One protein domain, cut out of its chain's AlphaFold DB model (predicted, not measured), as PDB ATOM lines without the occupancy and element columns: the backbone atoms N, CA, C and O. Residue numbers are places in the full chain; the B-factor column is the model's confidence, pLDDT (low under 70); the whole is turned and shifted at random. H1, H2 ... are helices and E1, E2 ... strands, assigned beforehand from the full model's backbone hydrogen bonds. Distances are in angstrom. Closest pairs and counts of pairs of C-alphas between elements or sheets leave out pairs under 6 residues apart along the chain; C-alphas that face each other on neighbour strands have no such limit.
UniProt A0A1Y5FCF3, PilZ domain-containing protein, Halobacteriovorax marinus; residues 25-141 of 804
ATOM      1  N   TYR A  25     291.101 243.269 269.869       37.19
ATOM      2  CA  TYR A  25     291.855 242.751 268.703       37.19
ATOM      3  C   TYR A  25     291.105 241.940 267.631       37.19
ATOM      4  O   TYR A  25     290.579 240.882 267.932       37.19
ATOM      5  N   TYR A  26     291.124 242.454 266.386       40.94
ATOM      6  CA  TYR A  26     291.492 241.828 265.090       40.94
ATOM      7  C   TYR A  26     290.775 242.558 263.924       40.94
ATOM      8  O   TYR A  26     289.591 242.841 264.033       40.94
ATOM      9  N   ASP A  27     291.498 242.914 262.855       49.34
ATOM     10  CA  ASP A  27     290.980 243.262 261.509       49.34
ATOM     11  C   ASP A  27     292.199 243.068 260.574       49.34
ATOM     12  O   ASP A  27     293.224 243.733 260.742       49.34
ATOM     13  N   ASP A  28     292.366 241.950 259.875       52.81
ATOM     14  CA  ASP A  28     291.590 241.380 258.761       52.81
ATOM     15  C   ASP A  28     292.164 241.779 257.399       52.81
ATOM     16  O   ASP A  28     292.678 242.873 257.175       52.81
ATOM     17  N   GLY A  29     292.150 240.803 256.492       48.66
ATOM     18  CA  GLY A  29     292.662 240.915 255.126       48.66
ATOM     19  C   GLY A  29     293.550 239.752 254.678       48.66
ATOM     20  O   GLY A  29     293.899 239.678 253.506       48.66
ATOM     21  N   VAL A  30     293.919 238.828 255.577       46.19
ATOM     22  CA  VAL A  30     294.709 237.623 255.227       46.19
ATOM     23  C   VAL A  30     293.982 236.316 255.571       46.19
ATOM     24  O   VAL A  30     294.400 235.253 255.127       46.19
ATOM     25  N   LEU A  31     292.866 236.361 256.304       49.09
ATOM     26  CA  LEU A  31     292.120 235.145 256.654       49.09
ATOM     27  C   LEU A  31     291.021 234.763 255.658       49.09
ATOM     28  O   LEU A  31     290.553 233.626 255.691       49.09
ATOM     29  N   GLU A  32     290.620 235.670 254.768       50.34
ATOM     30  CA  GLU A  32     289.419 235.460 253.951       50.34
ATOM     31  C   GLU A  32     289.565 234.356 252.889       50.34
ATOM     32  O   GLU A  32     288.574 233.718 252.545       50.34
ATOM     33  N   ASP A  33     290.777 234.022 252.440       50.81
ATOM     34  CA  ASP A  33     290.982 232.973 251.425       50.81
ATOM     35  C   ASP A  33     291.003 231.543 252.000       50.81
ATOM     36  O   ASP A  33     291.248 230.578 251.268       50.81
ATOM     37  N   HIS A  34     290.806 231.370 253.311       53.41
ATOM     38  CA  HIS A  34     290.918 230.069 253.993       53.41
ATOM     39  C   HIS A  34     289.642 229.645 254.735       53.41
ATOM     40  O   HIS A  34     289.641 228.604 255.392       53.41
ATOM     41  N   ILE A  35     288.546 230.405 254.625       63.81
ATOM     42  CA  ILE A  35     287.280 230.052 255.279       63.81
ATOM     43  C   ILE A  35     286.523 229.062 254.396       63.81
ATOM     44  O   ILE A  35     285.972 229.386 253.339       63.81
ATOM     45  N   THR A  36     286.540 227.809 254.829       69.25
ATOM     46  CA  THR A  36     285.999 226.695 254.066       69.25
ATOM     47  C   THR A  36     284.476 226.797 254.020       69.25
ATOM     48  O   THR A  36     283.787 226.466 254.980       69.25
ATOM     49  N   LYS A  37     283.920 227.217 252.879       81.19
ATOM     50  CA  LYS A  37     282.466 227.220 252.666       81.19
ATOM     51  C   LYS A  37     281.954 225.787 252.572       81.19
ATOM     52  O   LYS A  37     282.180 225.087 251.585       81.19
ATOM     53  N   VAL A  38     281.268 225.347 253.615       80.00
ATOM     54  CA  VAL A  38     280.921 223.935 253.834       80.00
ATOM     55  C   VAL A  38     279.439 223.719 254.111       80.00
ATOM     56  O   VAL A  38     278.997 222.573 254.128       80.00
ATOM     57  N   TYR A  39     278.653 224.784 254.266       86.50
ATOM     58  CA  TYR A  39     277.220 224.702 254.518       86.50
ATOM     59  C   TYR A  39     276.437 225.101 253.290       86.50
ATOM     60  O   TYR A  39     276.616 226.171 252.730       86.50
ATOM     61  N   LEU A  40     275.528 224.251 252.858       87.12
ATOM     62  CA  LEU A  40     274.742 224.490 251.670       87.12
ATOM     63  C   LEU A  40     273.301 224.790 252.093       87.12
ATOM     64  O   LEU A  40     272.625 223.966 252.707       87.12
ATOM     65  N   LEU A  41     272.855 226.016 251.810       85.94
ATOM     66  CA  LEU A  41     271.571 226.557 252.259       85.94
ATOM     67  C   LEU A  41     270.697 226.899 251.048       85.94
ATOM     68  O   LEU A  41     271.162 227.448 250.042       85.94
ATOM     69  N   GLN A  42     269.411 226.571 251.150       75.25
ATOM     70  CA  GLN A  42     268.415 226.897 250.137       75.25
ATOM     71  C   GLN A  42     267.682 228.181 250.526       75.25
ATOM     72  O   GLN A  42     266.826 228.178 251.404       75.25
ATOM     73  N   ILE A  43     267.995 229.283 249.846       69.50
ATOM     74  CA  ILE A  43     267.324 230.566 250.071       69.50
ATOM     75  C   ILE A  43     266.278 230.770 248.968       69.50
ATOM     76  O   ILE A  43     266.617 230.786 247.784       69.50
ATOM     77  N   GLN A  44     265.012 230.938 249.364       62.44
ATOM     78  CA  GLN A  44     263.906 231.375 248.494       62.44
ATOM     79  C   GLN A  44     263.735 230.524 247.216       62.44
ATOM     80  O   GLN A  44     263.730 231.029 246.093       62.44
ATOM     81  N   ASP A  45     263.601 229.209 247.408       62.22
ATOM     82  CA  ASP A  45     263.142 228.213 246.428       62.22
ATOM     83  C   ASP A  45     263.914 228.048 245.112       62.22
ATOM     84  O   ASP A  45     263.479 227.241 244.287       62.22
ATOM     85  N   LYS A  46     265.041 228.738 244.857       58.06
ATOM     86  CA  LYS A  46     265.624 228.678 243.498       58.06
ATOM     87  C   LYS A  46     267.108 228.404 243.325       58.06
ATOM     88  O   LYS A  46     267.453 227.986 242.225       58.06
ATOM     89  N   VAL A  47     267.982 228.517 244.327       64.56
ATOM     90  CA  VAL A  47     269.379 228.067 244.143       64.56
ATOM     91  C   VAL A  47     269.988 227.596 245.460       64.56
ATOM     92  O   VAL A  47     269.985 228.330 246.443       64.56
ATOM     93  N   LEU A  48     270.541 226.383 245.449       75.00
ATOM     94  CA  LEU A  48     271.428 225.903 246.504       75.00
ATOM     95  C   LEU A  48     272.765 226.636 246.383       75.00
ATOM     96  O   LEU A  48     273.452 226.502 245.367       75.00
ATOM     97  N   LYS A  49     273.113 227.427 247.397       81.31
ATOM     98  CA  LYS A  49     274.402 228.119 247.489       81.31
ATOM     99  C   LYS A  49     275.195 227.585 248.675       81.31
ATOM    100  O   LYS A  49     274.607 227.098 249.636       81.31
ATOM    101  N   ILE A  50     276.517 227.652 248.559       85.50
ATOM    102  CA  ILE A  50     277.467 227.198 249.574       85.50
ATOM    103  C   ILE A  50     277.908 228.418 250.387       85.50
ATOM    104  O   ILE A  50     278.203 229.463 249.805       85.50
ATOM    105  N   PHE A  51     277.929 228.264 251.702       86.88
ATOM    106  CA  PHE A  51     278.135 229.284 252.715       86.88
ATOM    107  C   PHE A  51     279.147 228.806 253.756       86.88
ATOM    108  O   PHE A  51     279.288 227.601 253.997       86.88
ATOM    109  N   ASP A  52     279.842 229.757 254.367       87.56
ATOM    110  CA  ASP A  52     280.665 229.534 255.557       87.56
ATOM    111  C   ASP A  52     279.889 229.784 256.858       87.56
ATOM    112  O   ASP A  52     278.722 230.184 256.858       87.56
ATOM    113  N   ILE A  53     280.544 229.525 257.988       86.88
ATOM    114  CA  ILE A  53     279.948 229.667 259.311       86.88
ATOM    115  C   ILE A  53     279.532 231.103 259.686       86.88
ATOM    116  O   ILE A  53     278.541 231.266 260.398       86.88
ATOM    117  N   PHE A  54     280.216 232.147 259.205       84.62
ATOM    118  CA  PHE A  54     279.889 233.551 259.514       84.62
ATOM    119  C   PHE A  54     278.683 234.030 258.728       84.62
ATOM    120  O   PHE A  54     277.822 234.738 259.256       84.62
ATOM    121  N   GLU A  55     278.576 233.588 257.480       87.19
ATOM    122  CA  GLU A  55     277.399 233.815 256.656       87.19
ATOM    123  C   GLU A  55     276.165 233.172 257.301       87.19
ATOM    124  O   GLU A  55     275.102 233.797 257.359       87.19
ATOM    125  N   ILE A  56     276.311 231.976 257.886       88.56
ATOM    126  CA  ILE A  56     275.248 231.358 258.689       88.56
ATOM    127  C   ILE A  56     274.857 232.243 259.893       88.56
ATOM    128  O   ILE A  56     273.660 232.442 260.114       88.56
ATOM    129  N   VAL A  57     275.809 232.835 260.629       87.75
ATOM    130  CA  VAL A  57     275.519 233.780 261.736       87.75
ATOM    131  C   VAL A  57     274.810 235.045 261.250       87.75
ATOM    132  O   VAL A  57     273.800 235.442 261.827       87.75
ATOM    133  N   SER A  58     275.257 235.643 260.146       85.44
ATOM    134  CA  SER A  58     274.632 236.843 259.574       85.44
ATOM    135  C   SER A  58     273.176 236.593 259.161       85.44
ATOM    136  O   SER A  58     272.290 237.446 259.328       85.44
ATOM    137  N   PHE A  59     272.882 235.390 258.663       89.12
ATOM    138  CA  PHE A  59     271.504 235.013 258.375       89.12
ATOM    139  C   PHE A  59     270.660 234.823 259.639       89.12
ATOM    140  O   PHE A  59     269.484 235.195 259.622       89.12
ATOM    141  N   LEU A  60     271.247 234.322 260.728       87.38
ATOM    142  CA  LEU A  60     270.584 234.235 262.032       87.38
ATOM    143  C   LEU A  60     270.269 235.627 262.611       87.38
ATOM    144  O   LEU A  60     269.141 235.874 263.042       87.38
ATOM    145  N   GLU A  61     271.212 236.571 262.562       85.94
ATOM    146  CA  GLU A  61     271.029 237.937 263.084       85.94
ATOM    147  C   GLU A  61     269.984 238.727 262.289       85.94
ATOM    148  O   GLU A  61     269.070 239.335 262.856       85.94
ATOM    149  N   SER A  62     270.042 238.628 260.959       85.25
ATOM    150  CA  SER A  62     269.055 239.243 260.065       85.25
ATOM    151  C   SER A  62     267.701 238.524 260.047       85.25
ATOM    152  O   SER A  62     266.784 238.970 259.356       85.25
ATOM    153  N   SER A  63     267.550 237.440 260.822       85.12
ATOM    154  CA  SER A  63     266.325 236.631 260.927       85.12
ATOM    155  C   SER A  63     265.858 236.059 259.579       85.12
ATOM    156  O   SER A  63     264.671 235.831 259.359       85.12
ATOM    157  N   LYS A  64     266.807 235.849 258.658       86.06
ATOM    158  CA  LYS A  64     266.612 235.144 257.378       86.06
ATOM    159  C   LYS A  64     266.796 233.636 257.523       86.06
ATOM    160  O   LYS A  64     266.372 232.889 256.646       86.06
ATOM    161  N   LEU A  65     267.445 233.230 258.606       88.81
ATOM    162  CA  LEU A  65     267.619 231.862 259.048       88.81
ATOM    163  C   LEU A  65     267.242 231.811 260.526       88.81
ATOM    164  O   LEU A  65     267.542 232.733 261.286       88.81
ATOM    165  N   GLU A  66     266.566 230.753 260.932       91.56
ATOM    166  CA  GLU A  66     266.188 230.504 262.316       91.56
ATOM    167  C   GLU A  66     266.906 229.266 262.857       91.56
ATOM    168  O   GLU A  66     267.393 228.422 262.106       91.56
ATOM    169  N   GLY A  67     266.965 229.124 264.183       88.88
ATOM    170  CA  GLY A  67     267.668 227.997 264.804       88.88
ATOM    171  C   GLY A  67     267.125 226.625 264.380       88.88
ATOM    172  O   GLY A  67     267.903 225.683 264.264       88.88
ATOM    173  N   GLN A  68     265.815 226.515 264.119       90.69
ATOM    174  CA  GLN A  68     265.158 225.273 263.680       90.69
ATOM    175  C   GLN A  68     265.211 225.029 262.160       90.69
ATOM    176  O   GLN A  68     264.606 224.068 261.681       90.69
ATOM    177  N   ASP A  69     265.926 225.865 261.402       92.06
ATOM    178  CA  ASP A  69     266.129 225.668 259.965       92.06
ATOM    179  C   ASP A  69     267.213 224.633 259.673       92.06
ATOM    180  O   ASP A  69     268.055 224.350 260.523       92.06
ATOM    181  N   TYR A  70     267.200 224.078 258.457       91.19
ATOM    182  CA  TYR A  70     268.150 223.057 258.018       91.19
ATOM    183  C   TYR A  70     269.170 223.603 257.017       91.19
ATOM    184  O   TYR A  70     268.812 224.241 256.026       91.19
ATOM    185  N   VAL A  71     270.441 223.267 257.245       91.50
ATOM    186  CA  VAL A  71     271.553 223.445 256.301       91.50
ATOM    187  C   VAL A  71     272.133 222.086 255.934       91.50
ATOM    188  O   VAL A  71     272.126 221.160 256.743       91.50
ATOM    189  N   PHE A  72     272.620 221.938 254.706       90.06
ATOM    190  CA  PHE A  72     273.279 220.712 254.276       90.06
ATOM    191  C   PHE A  72     274.783 220.852 254.460       90.06
ATOM    192  O   PHE A  72     275.427 221.633 253.762       90.06
ATOM    193  N   ASP A  73     275.352 220.106 255.394       88.06
ATOM    194  CA  ASP A  73     276.790 220.141 255.626       88.06
ATOM    195  C   ASP A  73     277.490 219.244 254.598       88.06
ATOM    196  O   ASP A  73     277.240 218.039 254.505       88.06
ATOM    197  N   LEU A  74     278.361 219.847 253.791       83.00
ATOM    198  CA  LEU A  74     279.065 219.204 252.687       83.00
ATOM    199  C   LEU A  74     280.133 218.210 253.150       83.00
ATOM    200  O   LEU A  74     280.495 217.317 252.379       83.00
ATOM    201  N   ARG A  75     280.604 218.329 254.395       78.81
ATOM    202  CA  ARG A  75     281.613 217.436 254.979       78.81
ATOM    203  C   ARG A  75     280.982 216.110 255.388       78.81
ATOM    204  O   ARG A  75     281.499 215.053 255.048       78.81
ATOM    205  N   VAL A  76     279.825 216.165 256.054       76.94
ATOM    206  CA  VAL A  76     279.076 214.970 256.502       76.94
ATOM    207  C   VAL A  76     278.021 214.501 255.501       76.94
ATOM    208  O   VAL A  76     277.484 213.402 255.630       76.94
ATOM    209  N   ARG A  77     277.753 215.314 254.476       82.62
ATOM    210  CA  ARG A  77     276.790 215.065 253.400       82.62
ATOM    211  C   ARG A  77     275.389 214.730 253.922       82.62
ATOM    212  O   ARG A  77     274.727 213.826 253.408       82.62
ATOM    213  N   SER A  78     274.924 215.476 254.921       85.44
ATOM    214  CA  SER A  78     273.592 215.339 255.515       85.44
ATOM    215  C   SER A  78     272.990 216.700 255.875       85.44
ATOM    216  O   SER A  78     273.695 217.703 255.998       85.44
ATOM    217  N   TRP A  79     271.664 216.739 256.027       89.25
ATOM    218  CA  TRP A  79     270.959 217.903 256.564       89.25
ATOM    219  C   TRP A  79     271.097 217.944 258.085       89.25
ATOM    220  O   TRP A  79     270.822 216.948 258.754       89.25
ATOM    221  N   ILE A  80     271.470 219.102 258.618       91.56
ATOM    222  CA  ILE A  80     271.587 219.372 260.052       91.56
ATOM    223  C   ILE A  80     270.811 220.643 260.395       91.56
ATOM    224  O   ILE A  80     270.701 221.538 259.549       91.56
ATOM    225  N   LYS A  81     270.260 220.741 261.612       92.56
ATOM    226  CA  LYS A  81     269.649 222.003 262.046       92.56
ATOM    227  C   LYS A  81     270.738 223.056 262.258       92.56
ATOM    228  O   LYS A  81     271.851 222.740 262.672       92.56
ATOM    229  N   VAL A  82     270.419 224.322 262.033       90.94
ATOM    230  CA  VAL A  82     271.374 225.428 262.194       90.94
ATOM    231  C   VAL A  82     271.818 225.568 263.650       90.94
ATOM    232  O   VAL A  82     273.002 225.761 263.919       90.94
ATOM    233  N   CYS A  83     270.902 225.370 264.603       90.12
ATOM    234  CA  CYS A  83     271.243 225.314 266.026       90.12
ATOM    235  C   CYS A  83     272.118 224.107 266.403       90.12
ATOM    236  O   CYS A  83     272.715 224.080 267.480       90.12
ATOM    237  N   GLU A  84     272.211 223.107 265.527       89.38
ATOM    238  CA  GLU A  84     273.024 221.920 265.744       89.38
ATOM    239  C   GLU A  84     274.456 222.069 265.197       89.38
ATOM    240  O   GLU A  84     275.275 221.182 265.442       89.38
ATOM    241  N   ILE A  85     274.809 223.187 264.551       90.69
ATOM    242  CA  ILE A  85     276.169 223.459 264.063       90.69
ATOM    243  C   ILE A  85     277.155 223.643 265.231       90.69
ATOM    244  O   ILE A  85     276.926 224.437 266.142       90.69
ATOM    245  N   GLN A  86     278.281 222.926 265.180       84.12
ATOM    246  CA  GLN A  86     279.223 222.788 266.297       84.12
ATOM    247  C   GLN A  86     279.853 224.119 266.762       84.12
ATOM    248  O   GLN A  86     279.797 224.430 267.944       84.12
ATOM    249  N   VAL A  87     280.349 224.950 265.837       81.06
ATOM    250  CA  VAL A  87     280.906 226.297 266.102       81.06
ATOM    251  C   VAL A  87     279.960 227.169 266.934       81.06
ATOM    252  O   VAL A  87     280.355 227.723 267.953       81.06
ATOM    253  N   LEU A  88     278.704 227.285 266.499       85.38
ATOM    254  CA  LEU A  88     277.721 228.195 267.103       85.38
ATOM    255  C   LEU A  88     277.257 227.708 268.465       85.38
ATOM    256  O   LEU A  88     276.959 228.500 269.361       85.38
ATOM    257  N   ARG A  89     277.192 226.385 268.605       84.38
ATOM    258  CA  ARG A  89     276.894 225.739 269.872       84.38
ATOM    259  C   ARG A  89     277.992 226.025 270.901       84.38
ATOM    260  O   ARG A  89     277.662 226.312 272.048       84.38
ATOM    261  N   ASP A  90     279.261 226.002 270.494       78.88
ATOM    262  CA  ASP A  90     280.407 226.121 271.404       78.88
ATOM    263  C   ASP A  90     280.760 227.566 271.789       78.88
ATOM    264  O   ASP A  90     281.284 227.799 272.876       78.88
ATOM    265  N   THR A  91     280.414 228.555 270.962       73.38
ATOM    266  CA  THR A  91     280.539 229.987 271.301       73.38
ATOM    267  C   THR A  91     279.349 230.538 272.092       73.38
ATOM    268  O   THR A  91     279.338 231.716 272.442       73.38
ATOM    269  N   GLY A  92     278.341 229.710 272.393       79.94
ATOM    270  CA  GLY A  92     277.182 230.101 273.200       79.94
ATOM    271  C   GLY A  92     276.190 231.023 272.485       79.94
ATOM    272  O   GLY A  92     275.533 231.836 273.138       79.94
ATOM    273  N   PHE A  93     276.066 230.919 271.160       84.94
ATOM    274  CA  PHE A  93     275.174 231.783 270.384       84.94
ATOM    275  C   PHE A  93     273.691 231.587 270.767       84.94
ATOM    276  O   PHE A  93     273.204 230.457 270.882       84.94
ATOM    277  N   VAL A  94     272.946 232.687 270.949       86.06
ATOM    278  CA  VAL A  94     271.547 232.666 271.421       86.06
ATOM    279  C   VAL A  94     270.569 232.762 270.248       86.06
ATOM    280  O   VAL A  94     270.521 233.760 269.532       86.06
ATOM    281  N   PHE A  95     269.731 231.740 270.079       89.62
ATOM    282  CA  PHE A  95     268.754 231.665 268.988       89.62
ATOM    283  C   PHE A  95     267.385 232.247 269.378       89.62
ATOM    284  O   PHE A  95     266.902 232.047 270.495       89.62
ATOM    285  N   LYS A  96     266.710 232.909 268.428       87.00
ATOM    286  CA  LYS A  96     265.303 233.334 268.573       87.00
ATOM    287  C   LYS A  96     264.353 232.123 268.523       87.00
ATOM    288  O   LYS A  96     264.623 231.137 267.831       87.00
ATOM    289  N   ALA A  97     263.227 232.204 269.241       82.25
ATOM    290  CA  ALA A  97     262.220 231.139 269.278       82.25
ATOM    291  C   ALA A  97     261.619 230.905 267.881       82.25
ATOM    292  O   ALA A  97     261.077 231.830 267.282       82.25
ATOM    293  N   SER A  98     261.724 229.673 267.382       88.31
ATOM    294  CA  SER A  98     261.331 229.280 266.023       88.31
ATOM    295  C   SER A  98     260.553 227.964 266.020       88.31
ATOM    296  O   SER A  98     260.707 227.139 266.924       88.31
ATOM    297  N   ILE A  99     259.669 227.798 265.032       85.69
ATOM    298  CA  ILE A  99     258.796 226.622 264.884       85.69
ATOM    299  C   ILE A  99     259.587 225.504 264.197       85.69
ATOM    300  O   ILE A  99     260.327 225.760 263.251       85.69
ATOM    301  N   GLU A 100     259.428 224.264 264.658       84.94
ATOM    302  CA  GLU A 100     260.111 223.108 264.075       84.94
ATOM    303  C   GLU A 100     259.667 222.859 262.622       84.94
ATOM    304  O   GLU A 100     258.469 222.842 262.322       84.94
ATOM    305  N   LYS A 101     260.641 222.687 261.719       84.81
ATOM    306  CA  LYS A 101     260.416 222.447 260.286       84.81
ATOM    307  C   LYS A 101     260.705 220.989 259.925       84.81
ATOM    308  O   LYS A 101     261.508 220.328 260.579       84.81
ATOM    309  N   GLU A 102     260.045 220.473 258.887       82.81
ATOM    310  CA  GLU A 102     260.307 219.118 258.383       82.81
ATOM    311  C   GLU A 102     261.660 219.058 257.648       82.81
ATOM    312  O   GLU A 102     262.010 219.972 256.898       82.81
ATOM    313  N   ILE A 103     262.418 217.973 257.856       83.81
ATOM    314  CA  ILE A 103     263.724 217.759 257.212       83.81
ATOM    315  C   ILE A 103     263.539 217.720 255.687       83.81
ATOM    316  O   ILE A 103     262.675 216.978 255.204       83.81
ATOM    317  N   PRO A 104     264.370 218.431 254.905       83.88
ATOM    318  CA  PRO A 104     264.315 218.338 253.452       83.88
ATOM    319  C   PRO A 104     264.528 216.893 252.969       83.88
ATOM    320  O   PRO A 104     265.535 216.255 253.276       83.88
ATOM    321  N   SER A 105     263.583 216.367 252.182       77.62
ATOM    322  CA  SER A 105     263.591 214.967 251.719       77.62
ATOM    323  C   SER A 105     264.521 214.701 250.530       77.62
ATOM    324  O   SER A 105     264.690 213.550 250.123       77.62
ATOM    325  N   PHE A 106     265.130 215.743 249.960       80.75
ATOM    326  CA  PHE A 106     266.027 215.625 248.815       80.75
ATOM    327  C   PHE A 106     267.495 215.651 249.246       80.75
ATOM    328  O   PHE A 106     267.886 216.362 250.168       80.75
ATOM    329  N   ILE A 107     268.325 214.898 248.528       72.88
ATOM    330  CA  ILE A 107     269.780 214.935 248.674       72.88
ATOM    331  C   ILE A 107     270.322 215.853 247.569       72.88
ATOM    332  O   ILE A 107     269.956 215.658 246.405       72.88
ATOM    333  N   PRO A 108     271.155 216.861 247.889       73.31
ATOM    334  CA  PRO A 108     271.709 217.772 246.891       73.31
ATOM    335  C   PRO A 108     272.419 217.031 245.735       73.31
ATOM    336  O   PRO A 108     273.089 216.021 245.967       73.31
ATOM    337  N   PRO A 109     272.275 217.494 244.476       61.78
ATOM    338  CA  PRO A 109     272.712 216.763 243.283       61.78
ATOM    339  C   PRO A 109     274.239 216.566 243.195       61.78
ATOM    340  O   PRO A 109     275.016 217.485 243.429       61.78
ATOM    341  N   HIS A 110     274.653 215.370 242.752       55.31
ATOM    342  CA  HIS A 110     276.023 214.810 242.749       55.31
ATOM    343  C   HIS A 110     277.155 215.601 242.048       55.31
ATOM    344  O   HIS A 110     278.292 215.135 242.051       55.31
ATOM    345  N   LYS A 111     276.900 216.763 241.435       59.81
ATOM    346  CA  LYS A 111     277.925 217.574 240.742       59.81
ATOM    347  C   LYS A 111     278.471 218.680 241.645       59.81
ATOM    348  O   LYS A 111     278.429 219.857 241.298       59.81
ATOM    349  N   LEU A 112     278.938 218.284 242.819       61.12
ATOM    350  CA  LEU A 112     279.696 219.161 243.702       61.12
ATOM    351  C   LEU A 112     281.156 219.244 243.199       61.12
ATOM    352  O   LEU A 112     281.609 218.288 242.560       61.12
ATOM    353  N   PRO A 113     281.874 220.364 243.422       58.88
ATOM    354  CA  PRO A 113     283.248 220.551 242.950       58.88
ATOM    355  C   PRO A 113     284.139 219.389 243.407       58.88
ATOM    356  O   PRO A 113     284.229 219.101 244.596       58.88
ATOM    357  N   SER A 114     284.749 218.677 242.458       54.50
ATOM    358  CA  SER A 114     285.536 217.460 242.707       54.50
ATOM    359  C   SER A 114     287.020 217.727 242.983       54.50
ATOM    360  O   SER A 114     287.799 216.779 243.067       54.50
ATOM    361  N   GLU A 115     287.428 218.993 243.098       56.16
ATOM    362  CA  GLU A 115     288.778 219.372 243.526       56.16
ATOM    363  C   GLU A 115     288.906 219.107 245.030       56.16
ATOM    364  O   GLU A 115     288.529 219.920 245.865       56.16
ATOM    365  N   SER A 116     289.328 217.875 245.332       52.88
ATOM    366  CA  SER A 116     289.946 217.405 246.576       52.88
ATOM    367  C   SER A 116     289.587 218.184 247.848       52.88
ATOM    368  O   SER A 116     290.443 218.819 248.457       52.88
ATOM    369  N   LEU A 117     288.350 218.022 248.329       57.22
ATOM    370  CA  LEU A 117     288.103 217.981 249.774       57.22
ATOM    371  C   LEU A 117     288.705 216.661 250.290       57.22
ATOM    372  O   LEU A 117     287.984 215.703 250.565       57.22
ATOM    373  N   GLU A 118     290.039 216.556 250.285       54.44
ATOM    374  CA  GLU A 118     290.734 215.457 250.956       54.44
ATOM    375  C   GLU A 118     290.403 215.530 252.450       54.44
ATOM    376  O   GLU A 118     290.400 216.603 253.050       54.44
ATOM    377  N   GLU A 119     290.078 214.375 253.031       55.41
ATOM    378  CA  GLU A 119     289.408 214.187 254.327       55.41
ATOM    379  C   GLU A 119     290.229 214.624 255.572       55.41
ATOM    380  O   GLU A 119     290.076 214.023 256.632       55.41
ATOM    381  N   SER A 120     291.112 215.636 255.506       52.69
ATOM    382  CA  SER A 120     292.018 215.948 256.634       52.69
ATOM    383  C   SER A 120     292.429 217.408 256.920       52.69
ATOM    384  O   SER A 120     293.293 217.586 257.774       52.69
ATOM    385  N   VAL A 121     291.825 218.456 256.332       53.16
ATOM    386  CA  VAL A 121     292.144 219.864 256.700       53.16
ATOM    387  C   VAL A 121     290.905 220.671 257.121       53.16
ATOM    388  O   VAL A 121     289.984 220.897 256.342       53.16
ATOM    389  N   ASP A 122     290.919 221.059 258.395       56.59
ATOM    390  CA  ASP A 122     290.289 222.183 259.102       56.59
ATOM    391  C   ASP A 122     288.943 222.743 258.611       56.59
ATOM    392  O   ASP A 122     288.840 223.757 257.927       56.59
ATOM    393  N   SER A 123     287.872 222.120 259.119       61.25
ATOM    394  CA  SER A 123     286.539 222.706 259.339       61.25
ATOM    395  C   SER A 123     286.611 224.027 260.118       61.25
ATOM    396  O   SER A 123     287.457 224.037 261.007       61.25
ATOM    397  N   ASP A 124     285.709 225.008 259.832       62.31
ATOM    398  CA  ASP A 124     285.285 226.334 260.433       62.31
ATOM    399  C   ASP A 124     285.561 226.649 261.914       62.31
ATOM    400  O   ASP A 124     285.016 227.538 262.561       62.31
ATOM    401  N   TYR A 125     286.358 225.817 262.513       51.25
ATOM    402  CA  TYR A 125     286.118 225.293 263.821       51.25
ATOM    403  C   TYR A 125     287.387 224.730 264.460       51.25
ATOM    404  O   TYR A 125     287.590 224.946 265.648       51.25
ATOM    405  N   LEU A 126     288.322 224.153 263.691       58.72
ATOM    406  CA  LEU A 126     289.722 224.103 264.151       58.72
ATOM    407  C   LEU A 126     290.238 225.523 264.470       58.72
ATOM    408  O   LEU A 126     290.969 225.764 265.428       58.72
ATOM    409  N   TYR A 127     289.644 226.463 263.751       54.00
ATOM    410  CA  TYR A 127     289.385 227.872 264.006       54.00
ATOM    411  C   TYR A 127     289.040 228.296 265.452       54.00
ATOM    412  O   TYR A 127     289.810 229.021 266.076       54.00
ATOM    413  N   LEU A 128     287.912 227.867 266.028       53.66
ATOM    414  CA  LEU A 128     287.507 228.321 267.366       53.66
ATOM    415  C   LEU A 128     288.277 227.610 268.490       53.66
ATOM    416  O   LEU A 128     288.116 227.927 269.669       53.66
ATOM    417  N   LEU A 129     289.167 226.691 268.118       50.03
ATOM    418  CA  LEU A 129     289.979 225.894 269.026       50.03
ATOM    419  C   LEU A 129     291.419 226.368 269.153       50.03
ATOM    420  O   LEU A 129     291.942 226.360 270.262       50.03
ATOM    421  N   LYS A 130     292.026 226.936 268.114       54.06
ATOM    422  CA  LYS A 130     293.169 227.823 268.370       54.06
ATOM    423  C   LYS A 130     292.734 229.073 269.154       54.06
ATOM    424  O   LYS A 130     293.454 229.556 270.025       54.06
ATOM    425  N   PHE A 131     291.519 229.548 268.879       54.69
ATOM    426  CA  PHE A 131     290.910 230.738 269.478       54.69
ATOM    427  C   PHE A 131     290.829 230.686 271.004       54.69
ATOM    428  O   PHE A 131     291.164 231.665 271.662       54.69
ATOM    429  N   TYR A 132     290.458 229.554 271.599       44.72
ATOM    430  CA  TYR A 132     290.391 229.485 273.060       44.72
ATOM    431  C   TYR A 132     291.709 229.034 273.720       44.72
ATOM    432  O   TYR A 132     291.903 229.255 274.918       44.72
ATOM    433  N   GLU A 133     292.641 228.441 272.962       52.12
ATOM    434  CA  GLU A 133     293.925 227.941 273.480       52.12
ATOM    435  C   GLU A 133     295.028 229.027 273.577       52.12
ATOM    436  O   GLU A 133     295.836 228.976 274.505       52.12
ATOM    437  N   GLU A 134     295.014 230.094 272.761       51.16
ATOM    438  CA  GLU A 134     295.839 231.313 272.976       51.16
ATOM    439  C   GLU A 134     295.304 232.209 274.114       51.16
ATOM    440  O   GLU A 134     296.079 232.848 274.840       51.16
ATOM    441  N   LEU A 135     293.982 232.194 274.324       50.75
ATOM    442  CA  LEU A 135     293.282 232.935 275.383       50.75
ATOM    443  C   LEU A 135     293.721 232.494 276.791       50.75
ATOM    444  O   LEU A 135     293.618 233.244 277.760       50.75
ATOM    445  N   LYS A 136     294.260 231.276 276.903       39.94
ATOM    446  CA  LYS A 136     294.659 230.650 278.167       39.94
ATOM    447  C   LYS A 136     296.169 230.681 278.448       39.94
ATOM    448  O   LYS A 136     296.539 230.593 279.616       39.94
ATOM    449  N   GLN A 137     297.036 230.840 277.439       44.19
ATOM    450  CA  GLN A 137     298.499 230.723 277.603       44.19
ATOM    451  C   GLN A 137     299.260 232.076 277.671       44.19
ATOM    452  O   GLN A 137     300.310 232.142 278.302       44.19
ATOM    453  N   SER A 138     298.728 233.176 277.110       45.22
ATOM    454  CA  SER A 138     299.327 234.539 277.140       45.22
ATOM    455  C   SER A 138     299.058 235.336 278.429       45.22
ATOM    456  O   SER A 138     299.752 236.306 278.736       45.22
ATOM    457  N   SER A 139     298.090 234.894 279.232       43.53
ATOM    458  CA  SER A 139     297.775 235.489 280.536       43.53
ATOM    459  C   SER A 139     298.861 235.216 281.596       43.53
ATOM    460  O   SER A 139     298.896 235.880 282.627       43.53
ATOM    461  N   ILE A 140     299.786 234.275 281.349       42.66
ATOM    462  CA  ILE A 140     300.775 233.827 282.345       42.66
ATOM    463  C   ILE A 140     302.168 234.470 282.152       42.66
ATOM    464  O   ILE A 140     302.799 234.794 283.154       42.66
ATOM    465  N   ASP A 141     302.608 234.792 280.925       42.84
ATOM    466  CA  ASP A 141     303.935 235.412 280.685       42.84
ATOM    467  C   ASP A 141     303.918 236.962 280.602       42.84
ATOM    468  O   ASP A 141     304.970 237.603 280.661       42.84
TER     469      ASP A 141
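Overview. This is residues 25 to 141 of the 804 residues of the protein "PilZ domain-containing protein" of Halobacteriovorax marinus (UniProt A0A1Y5FCF3). A small, strongly twisted sheet made of two hairpins, E1 with E2 and E3 with E4, has the short helix H1 at its side, and the long loop 91 to 125 wraps in a wide arc round this body. Residues 130 to 141 of H3 stick out as an arm, and the tail 25 to 33 also stands free. The printed part has 117 residues, under half of them in named elements, in the order E1 E2 H1 E3 E4 H2 H3; the class is mixed, and the sheet, E2 E1 E3 E4, is antiparallel. It is only just compact, close to loose, with a radius of gyration of the C-alphas of 15.9 A and spans of 54 by 39 by 23 A.

Along the chain. E1, residues 39 to 43, begins at C-alpha 39 (277.220, 224.702, 254.518). E2 is residues 47 to 51, H1 53 to 61 at 12.7 A, E3 70 to 73, E4 78 to 81 and H2 86 to 90. H3, residues 126 to 141, is 24.6 A long and ends at C-alpha 141 (303.935, 235.412, 280.685).

Arrangement. In the hairpin E1 and E2, N 51 and O 39 are 2.7 A apart, within hydrogen-bond range; between E1 and E3, N 40 and O 72 are 2.8 A apart; in the hairpin E3 and E4, N 71 and O 80 are 2.9 A apart. E2, H1 and E3 form a split strand-helix-strand unit, two strands running the same way with E1 between them, its crossover right-handed. H1 only grazes the sheet, with residues 53 to 56. H2 is close to but not clearly touching H1, closest C-alphas Ile 53 and Val 87 at 7.6 A, and likewise H3, Val 87 and Leu 128 at 7.0 A. Every O i to N i+4 pair is within range in H1 and H2; in H3 5 of 12 are, and 3 of 13 O i to N i+3 pairs.

Size, cuts and confidence. The C-alphas farthest apart, Lys 46 and Asp 141, are 53.8 A apart. The printed part has no cut; the link H2 to H3 is long. pLDDT is under 70 in residues 25 to 36, 43 to 47 and 109 to 141.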